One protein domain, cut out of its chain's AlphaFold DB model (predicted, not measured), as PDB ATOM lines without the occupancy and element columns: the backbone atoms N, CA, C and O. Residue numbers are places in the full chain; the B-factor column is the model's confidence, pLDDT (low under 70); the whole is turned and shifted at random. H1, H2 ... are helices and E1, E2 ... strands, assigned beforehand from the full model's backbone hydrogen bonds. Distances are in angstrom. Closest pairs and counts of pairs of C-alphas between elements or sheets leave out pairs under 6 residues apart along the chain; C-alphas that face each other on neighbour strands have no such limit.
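AT A GLANCE: This is residues 47 to 102 of the 118 residues of an uncharacterized protein of Acetonema longum DSM 6540 (UniProt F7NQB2). Two separate parts make this domain: a sheet of three strands with both faces bare of helices, and, well away from it, a pair of very short helices, H1 and H2, joined to the sheet by a drawn-out link. After H2, residues 95 to 102 fold back towards the sheet's end of the domain. The printed part has 56 residues with three named strands and two named helices, which follow along the chain as E1, E2, E3, H1, H2; the sheet runs E1, E2, E3, antiparallel throughout, and the class is mixed, helices and strands, with 29 of the 56 residues in named elements. The whole is only just loose, close to extended, with a radius of gyration of the C-alphas of 14.8 A and spans of 40 by 27 by 18 A.

HOW THE PARTS SIT: Start with E1, residues 48 to 53, and E2, residues 59 to 65, an antiparallel hairpin at 165 degrees; look for N 50 and O 62, 2.8 A apart and within hydrogen-bond range. E3, residues 68 to 74, forms the next hairpin with E2, antiparallel at 166 degrees, with N 63 and O 70 within hydrogen-bond range at 2.8 A. The three make a meander, each strand the antiparallel neighbour of the one before. H1, residues 85 to 88, and H2, residues 90 to 94, are close but not clearly touching; their closest C-alphas, of Phe 87 and Leu 93, are 7.1 A apart. Neither helix is on the sheet. In H2 the O i to N i+4 pair is within hydrogen-bond range; H1 is too short for one.

IN THESE COORDINATES: Find C-alpha 48 at (162.865, 215.504, 166.638), where E1 begins its 16.6 A. E2 spans 19.4 A and E3 19.3 A, ending at C-alpha 74, (177.025, 215.980, 156.518). H2 ends at C-alpha 94, (192.966, 209.442, 169.294).

THE WHOLE: The C-alphas farthest apart, of Asp 67 and Gln 86, are 41.7 A apart. The printed part has no cut and no long link; residues 79 to 86, of which 85 and 86 belong to H1, stand free. Confidence is under 70 at residues 76 to 81 and 102.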
ATOM      1  N   ALA A  47     162.850 217.624 170.898       76.38
ATOM      2  CA  ALA A  47     163.550 217.717 169.633       76.38
ATOM      3  C   ALA A  47     163.332 216.437 168.843       76.38
ATOM      4  O   ALA A  47     163.613 215.342 169.333       76.38
ATOM      5  N   GLU A  48     162.883 216.587 167.607       77.25
ATOM      6  CA  GLU A  48     162.865 215.504 166.638       77.25
ATOM      7  C   GLU A  48     164.108 215.614 165.766       77.25
ATOM      8  O   GLU A  48     164.451 216.698 165.286       77.25
ATOM      9  N   VAL A  49     164.798 214.497 165.560       78.25
ATOM     10  CA  VAL A  49     165.950 214.437 164.662       78.25
ATOM     11  C   VAL A  49     165.605 213.507 163.515       78.25
ATOM     12  O   VAL A  49     165.427 212.308 163.704       78.25
ATOM     13  N   TRP A  50     165.541 214.083 162.323       81.50
ATOM     14  CA  TRP A  50     165.282 213.389 161.076       81.50
ATOM     15  C   TRP A  50     166.557 213.316 160.251       81.50
ATOM     16  O   TRP A  50     167.364 214.248 160.224       81.50
ATOM     17  N   GLU A  51     166.733 212.207 159.550       86.31
ATOM     18  CA  GLU A  51     167.900 211.968 158.715       86.31
ATOM     19  C   GLU A  51     167.449 211.495 157.334       86.31
ATOM     20  O   GLU A  51     166.686 210.538 157.211       86.31
ATOM     21  N   LYS A  52     167.933 212.166 156.285       83.25
ATOM     22  CA  LYS A  52     167.689 211.805 154.889       83.25
ATOM     23  C   LYS A  52     169.023 211.491 154.204       83.25
ATOM     24  O   LYS A  52     169.809 212.415 153.974       83.25
ATOM     25  N   PRO A  53     169.308 210.217 153.882       80.50
ATOM     26  CA  PRO A  53     170.444 209.880 153.037       80.50
ATOM     27  C   PRO A  53     170.199 210.390 151.615       80.50
ATOM     28  O   PRO A  53     169.090 210.278 151.088       80.50
ATOM     29  N   LEU A  54     171.231 210.966 151.006       82.69
ATOM     30  CA  LEU A  54     171.205 211.435 149.628       82.69
ATOM     31  C   LEU A  54     171.997 210.485 148.711       82.69
ATOM     32  O   LEU A  54     172.912 209.800 149.179       82.69
ATOM     33  N   PRO A  55     171.671 210.433 147.402       79.75
ATOM     34  CA  PRO A  55     172.347 209.546 146.449       79.75
ATOM     35  C   PRO A  55     173.856 209.797 146.290       79.75
ATOM     36  O   PRO A  55     174.578 208.903 145.864       79.75
ATOM     37  N   ASP A  56     174.335 210.993 146.632       80.50
ATOM     38  CA  ASP A  56     175.742 211.408 146.546       80.50
ATOM     39  C   ASP A  56     176.589 210.974 147.762       80.50
ATOM     40  O   ASP A  56     177.775 211.287 147.836       80.50
ATOM     41  N   GLY A  57     175.997 210.259 148.725       74.12
ATOM     42  CA  GLY A  57     176.664 209.838 149.961       74.12
ATOM     43  C   GLY A  57     176.648 210.886 151.080       74.12
ATOM     44  O   GLY A  57     177.146 210.615 152.179       74.12
ATOM     45  N   THR A  58     176.035 212.047 150.836       80.88
ATOM     46  CA  THR A  58     175.773 213.074 151.845       80.88
ATOM     47  C   THR A  58     174.559 212.676 152.696       80.88
ATOM     48  O   THR A  58     173.614 212.040 152.229       80.88
ATOM     49  N   LEU A  59     174.549 213.068 153.970       82.62
ATOM     50  CA  LEU A  59     173.373 212.982 154.836       82.62
ATOM     51  C   LEU A  59     172.832 214.387 155.107       82.62
ATOM     52  O   LEU A  59     173.570 215.254 155.570       82.62
ATOM     53  N   GLN A  60     171.537 214.601 154.891       84.94
ATOM     54  CA  GLN A  60     170.842 215.746 155.471       84.94
ATOM     55  C   GLN A  60     170.291 215.363 156.838       84.94
ATOM     56  O   GLN A  60     169.574 214.372 156.970       84.94
ATOM     57  N   LYS A  61     170.623 216.154 157.853       86.88
ATOM     58  CA  LYS A  61     170.089 216.017 159.203       86.88
ATOM     59  C   LYS A  61     169.226 217.231 159.514       86.88
ATOM     60  O   LYS A  61     169.678 218.364 159.377       86.88
ATOM     61  N   LEU A  62     167.994 216.985 159.935       84.31
ATOM     62  CA  LEU A  62     167.019 217.999 160.307       84.31
ATOM     63  C   LEU A  62     166.705 217.838 161.792       84.31
ATOM     64  O   LEU A  62     166.220 216.794 162.213       84.31
ATOM     65  N   THR A  63     166.994 218.859 162.589       82.25
ATOM     66  CA  THR A  63     166.575 218.913 163.993       82.25
ATOM     67  C   THR A  63     165.420 219.894 164.110       82.25
ATOM     68  O   THR A  63     165.607 221.087 163.869       82.25
ATOM     69  N   VAL A  64     164.242 219.398 164.469       79.00
ATOM     70  CA  VAL A  64     163.042 220.205 164.700       79.00
ATOM     71  C   VAL A  64     162.875 220.399 166.199       79.00
ATOM     72  O   VAL A  64     162.865 219.434 166.955       79.00
ATOM     73  N   ARG A  65     162.770 221.655 166.621       80.94
ATOM     74  CA  ARG A  65     162.399 222.100 167.968       80.94
ATOM     75  C   ARG A  65     161.158 222.995 167.848       80.94
ATOM     76  O   ARG A  65     160.942 223.543 166.765       80.94
ATOM     77  N   PRO A  66     160.376 223.202 168.922       74.56
ATOM     78  CA  PRO A  66     159.170 224.035 168.882       74.56
ATOM     79  C   PRO A  66     159.384 225.446 168.314       74.56
ATOM     80  O   PRO A  66     158.507 225.985 167.649       74.56
ATOM     81  N   ASP A  67     160.553 226.034 168.557       80.00
ATOM     82  CA  ASP A  67     160.916 227.405 168.192       80.00
ATOM     83  C   ASP A  67     161.944 227.488 167.051       80.00
ATOM     84  O   ASP A  67     162.241 228.574 166.551       80.00
ATOM     85  N   LYS A  68     162.534 226.356 166.650       73.38
ATOM     86  CA  LYS A  68     163.697 226.348 165.761       73.38
ATOM     87  C   LYS A  68     163.781 225.089 164.917       73.38
ATOM     88  O   LYS A  68     163.736 223.973 165.422       73.38
ATOM     89  N   VAL A  69     164.072 225.278 163.635       82.31
ATOM     90  CA  VAL A  69     164.454 224.200 162.720       82.31
ATOM     91  C   VAL A  69     165.918 224.381 162.324       82.31
ATOM     92  O   VAL A  69     166.327 225.462 161.905       82.31
ATOM     93  N   LEU A  70     166.725 223.331 162.481       81.94
ATOM     94  CA  LEU A  70     168.131 223.297 162.075       81.94
ATOM     95  C   LEU A  70     168.322 222.254 160.975       81.94
ATOM     96  O   LEU A  70     168.000 221.086 161.181       81.94
ATOM     97  N   LEU A  71     168.892 222.667 159.841       85.00
ATOM     98  CA  LEU A  71     169.280 221.783 158.745       85.00
ATOM     99  C   LEU A  71     170.807 221.741 158.629       85.00
ATOM    100  O   LEU A  71     171.450 222.772 158.448       85.00
ATOM    101  N   GLU A  72     171.375 220.543 158.697       80.00
ATOM    102  CA  GLU A  72     172.809 220.286 158.575       80.00
ATOM    103  C   GLU A  72     173.059 219.339 157.388       80.00
ATOM    104  O   GLU A  72     172.336 218.357 157.204       80.00
ATOM    105  N   SER A  73     174.091 219.610 156.583       78.00
ATOM    106  CA  SER A  73     174.541 218.720 155.504       78.00
ATOM    107  C   SER A  73     175.876 218.083 155.886       78.00
ATOM    108  O   SER A  73     176.892 218.761 156.022       78.00
ATOM    109  N   ILE A  74     175.868 216.767 156.089       80.62
ATOM    110  CA  ILE A  74     177.025 215.980 156.518       80.62
ATOM    111  C   ILE A  74     177.555 215.231 155.296       80.62
ATOM    112  O   ILE A  74     176.994 214.212 154.898       80.62
ATOM    113  N   ARG A  75     178.649 215.728 154.700       71.88
ATOM    114  CA  ARG A  75     179.235 215.188 153.454       71.88
ATOM    115  C   ARG A  75     179.642 213.719 153.520       71.88
ATOM    116  O   ARG A  75     179.673 213.051 152.498       71.88
ATOM    117  N   THR A  76     179.990 213.209 154.697       63.06
ATOM    118  CA  THR A  76     180.409 211.813 154.847       63.06
ATOM    119  C   THR A  76     179.779 211.211 156.088       63.06
ATOM    120  O   THR A  76     180.268 211.420 157.199       63.06
ATOM    121  N   ARG A  77     178.721 210.415 155.907       62.19
ATOM    122  CA  ARG A  77     178.246 209.497 156.946       62.19
ATOM    123  C   ARG A  77     178.398 208.063 156.464       62.19
ATOM    124  O   ARG A  77     177.610 207.581 155.661       62.19
ATOM    125  N   LYS A  78     179.402 207.361 156.990       64.25
ATOM    126  CA  LYS A  78     179.517 205.905 156.856       64.25
ATOM    127  C   LYS A  78     179.105 205.268 158.175       64.25
ATOM    128  O   LYS A  78     179.777 205.456 159.184       64.25
ATOM    129  N   VAL A  79     178.000 204.528 158.163       63.19
ATOM    130  CA  VAL A  79     177.571 203.716 159.307       63.19
ATOM    131  C   VAL A  79     178.080 202.297 159.085       63.19
ATOM    132  O   VAL A  79     177.578 201.583 158.220       63.19
ATOM    133  N   ALA A  80     179.097 201.891 159.843       68.25
ATOM    134  CA  ALA A  80     179.560 200.510 159.858       68.25
ATOM    135  C   ALA A  80     178.773 199.732 160.921       68.25
ATOM    136  O   ALA A  80     178.886 200.012 162.111       68.25
ATOM    137  N   THR A  81     177.969 198.756 160.498       69.94
ATOM    138  CA  THR A  81     177.264 197.833 161.408       69.94
ATOM    139  C   THR A  81     178.128 196.636 161.800       69.94
ATOM    140  O   THR A  81     177.906 196.020 162.839       69.94
ATOM    141  N   LYS A  82     179.149 196.334 160.990       73.75
ATOM    142  CA  LYS A  82     180.223 195.389 161.293       73.75
ATOM    143  C   LYS A  82     181.532 196.158 161.308       73.75
ATOM    144  O   LYS A  82     181.967 196.669 160.279       73.75
ATOM    145  N   PHE A  83     182.132 196.255 162.478       79.94
ATOM    146  CA  PHE A  83     183.447 196.841 162.668       79.94
ATOM    147  C   PHE A  83     184.155 196.067 163.765       79.94
ATOM    148  O   PHE A  83     183.522 195.534 164.680       79.94
ATOM    149  N   ASP A  84     185.471 196.014 163.665       84.94
ATOM    150  CA  ASP A  84     186.272 195.469 164.738       84.94
ATOM    151  C   ASP A  84     186.438 196.538 165.821       84.94
ATOM    152  O   ASP A  84     186.888 197.662 165.572       84.94
ATOM    153  N   ARG A  85     185.998 196.186 167.030       84.31
ATOM    154  CA  ARG A  85     185.927 197.097 168.173       84.31
ATOM    155  C   ARG A  85     187.309 197.611 168.563       84.31
ATOM    156  O   ARG A  85     187.382 198.714 169.097       84.31
ATOM    157  N   GLN A  86     188.379 196.874 168.249       87.00
ATOM    158  CA  GLN A  86     189.747 197.301 168.554       87.00
ATOM    159  C   GLN A  86     190.157 198.585 167.814       87.00
ATOM    160  O   GLN A  86     190.968 199.349 168.322       87.00
ATOM    161  N   PHE A  87     189.564 198.881 166.649       85.06
ATOM    162  CA  PHE A  87     189.897 200.083 165.868       85.06
ATOM    163  C   PHE A  87     189.049 201.312 166.207       85.06
ATOM    164  O   PHE A  87     189.222 202.361 165.583       85.06
ATOM    165  N   VAL A  88     188.115 201.179 167.150       86.81
ATOM    166  CA  VAL A  88     187.235 202.268 167.600       86.81
ATOM    167  C   VAL A  88     187.249 202.435 169.120       86.81
ATOM    168  O   VAL A  88     186.319 203.010 169.691       86.81
ATOM    169  N   THR A  89     188.291 201.926 169.787       88.38
ATOM    170  CA  THR A  89     188.579 202.331 171.166       88.38
ATOM    171  C   THR A  89     188.989 203.799 171.194       88.38
ATOM    172  O   THR A  89     189.316 204.394 170.165       88.38
ATOM    173  N   GLU A  90     188.943 204.399 172.377       85.19
ATOM    174  CA  GLU A  90     189.342 205.792 172.570       85.19
ATOM    175  C   GLU A  90     190.784 206.017 172.111       85.19
ATOM    176  O   GLU A  90     191.037 206.880 171.278       85.19
ATOM    177  N   GLU A  91     191.686 205.134 172.528       89.81
ATOM    178  CA  GLU A  91     193.108 205.173 172.203       89.81
ATOM    179  C   GLU A  91     193.344 205.012 170.696       89.81
ATOM    180  O   GLU A  91     194.132 205.744 170.097       89.81
ATOM    181  N   ALA A  92     192.631 204.080 170.053       89.50
ATOM    182  CA  ALA A  92     192.755 203.836 168.618       89.50
ATOM    183  C   ALA A  92     192.244 205.017 167.778       89.50
ATOM    184  O   ALA A  92     192.781 205.295 166.703       89.50
ATOM    185  N   LEU A  93     191.201 205.708 168.242       90.31
ATOM    186  CA  LEU A  93     190.655 206.885 167.572       90.31
ATOM    187  C   LEU A  93     191.565 208.104 167.767       90.31
ATOM    188  O   LEU A  93     191.881 208.780 166.789       90.31
ATOM    189  N   GLU A  94     192.049 208.339 168.985       89.31
ATOM    190  CA  GLU A  94     192.966 209.442 169.294       89.31
ATOM    191  C   GLU A  94     194.294 209.313 168.539       89.31
ATOM    192  O   GLU A  94     194.731 210.270 167.899       89.31
ATOM    193  N   ALA A  95     194.879 208.110 168.485       91.12
ATOM    194  CA  ALA A  95     196.093 207.840 167.705       91.12
ATOM    195  C   ALA A  95     195.920 208.112 166.198       91.12
ATOM    196  O   ALA A  95     196.892 208.362 165.486       91.12
ATOM    197  N   ARG A  96     194.678 208.082 165.701       90.50
ATOM    198  CA  ARG A  96     194.318 208.374 164.305       90.50
ATOM    199  C   ARG A  96     193.882 209.827 164.088       90.50
ATOM    200  O   ARG A  96     193.382 210.146 163.011       90.50
ATOM    201  N   GLY A  97     194.060 210.691 165.087       85.25
ATOM    202  CA  GLY A  97     193.767 212.121 165.009       85.25
ATOM    203  C   GLY A  97     192.304 212.491 165.251       85.25
ATOM    204  O   GLY A  97     191.905 213.618 164.960       85.25
ATOM    205  N   TRP A  98     191.483 211.572 165.768       88.12
ATOM    206  CA  TRP A  98     190.105 211.889 166.139       88.12
ATOM    207  C   TRP A  98     190.054 212.505 167.534       88.12
ATOM    208  O   TRP A  98     190.594 211.952 168.486       88.12
ATOM    209  N   ALA A  99     189.338 213.620 167.671       76.12
ATOM    210  CA  ALA A  99     189.085 214.249 168.962       76.12
ATOM    211  C   ALA A  99     187.690 213.879 169.474       76.12
ATOM    212  O   ALA A  99     186.678 214.095 168.798       76.12
ATOM    213  N   ARG A 100     187.610 213.354 170.700       81.75
ATOM    214  CA  ARG A 100     186.322 213.096 171.346       81.75
ATOM    215  C   ARG A 100     185.732 214.400 171.880       81.75
ATOM    216  O   ARG A 100     186.054 214.838 172.977       81.75
ATOM    217  N   VAL A 101     184.812 214.979 171.116       72.25
ATOM    218  CA  VAL A 101     184.160 216.255 171.462       72.25
ATOM    219  C   VAL A 101     182.954 216.109 172.397       72.25
ATOM    220  O   VAL A 101     182.546 217.081 173.025       72.25
ATOM    221  N   TRP A 102     182.372 214.908 172.516       67.25
ATOM    222  CA  TRP A 102     181.222 214.649 173.390       67.25
ATOM    223  C   TRP A 102     181.022 213.146 173.662       67.25
ATOM    224  O   TRP A 102     181.327 212.309 172.812       67.25
TER     225      TRP A 102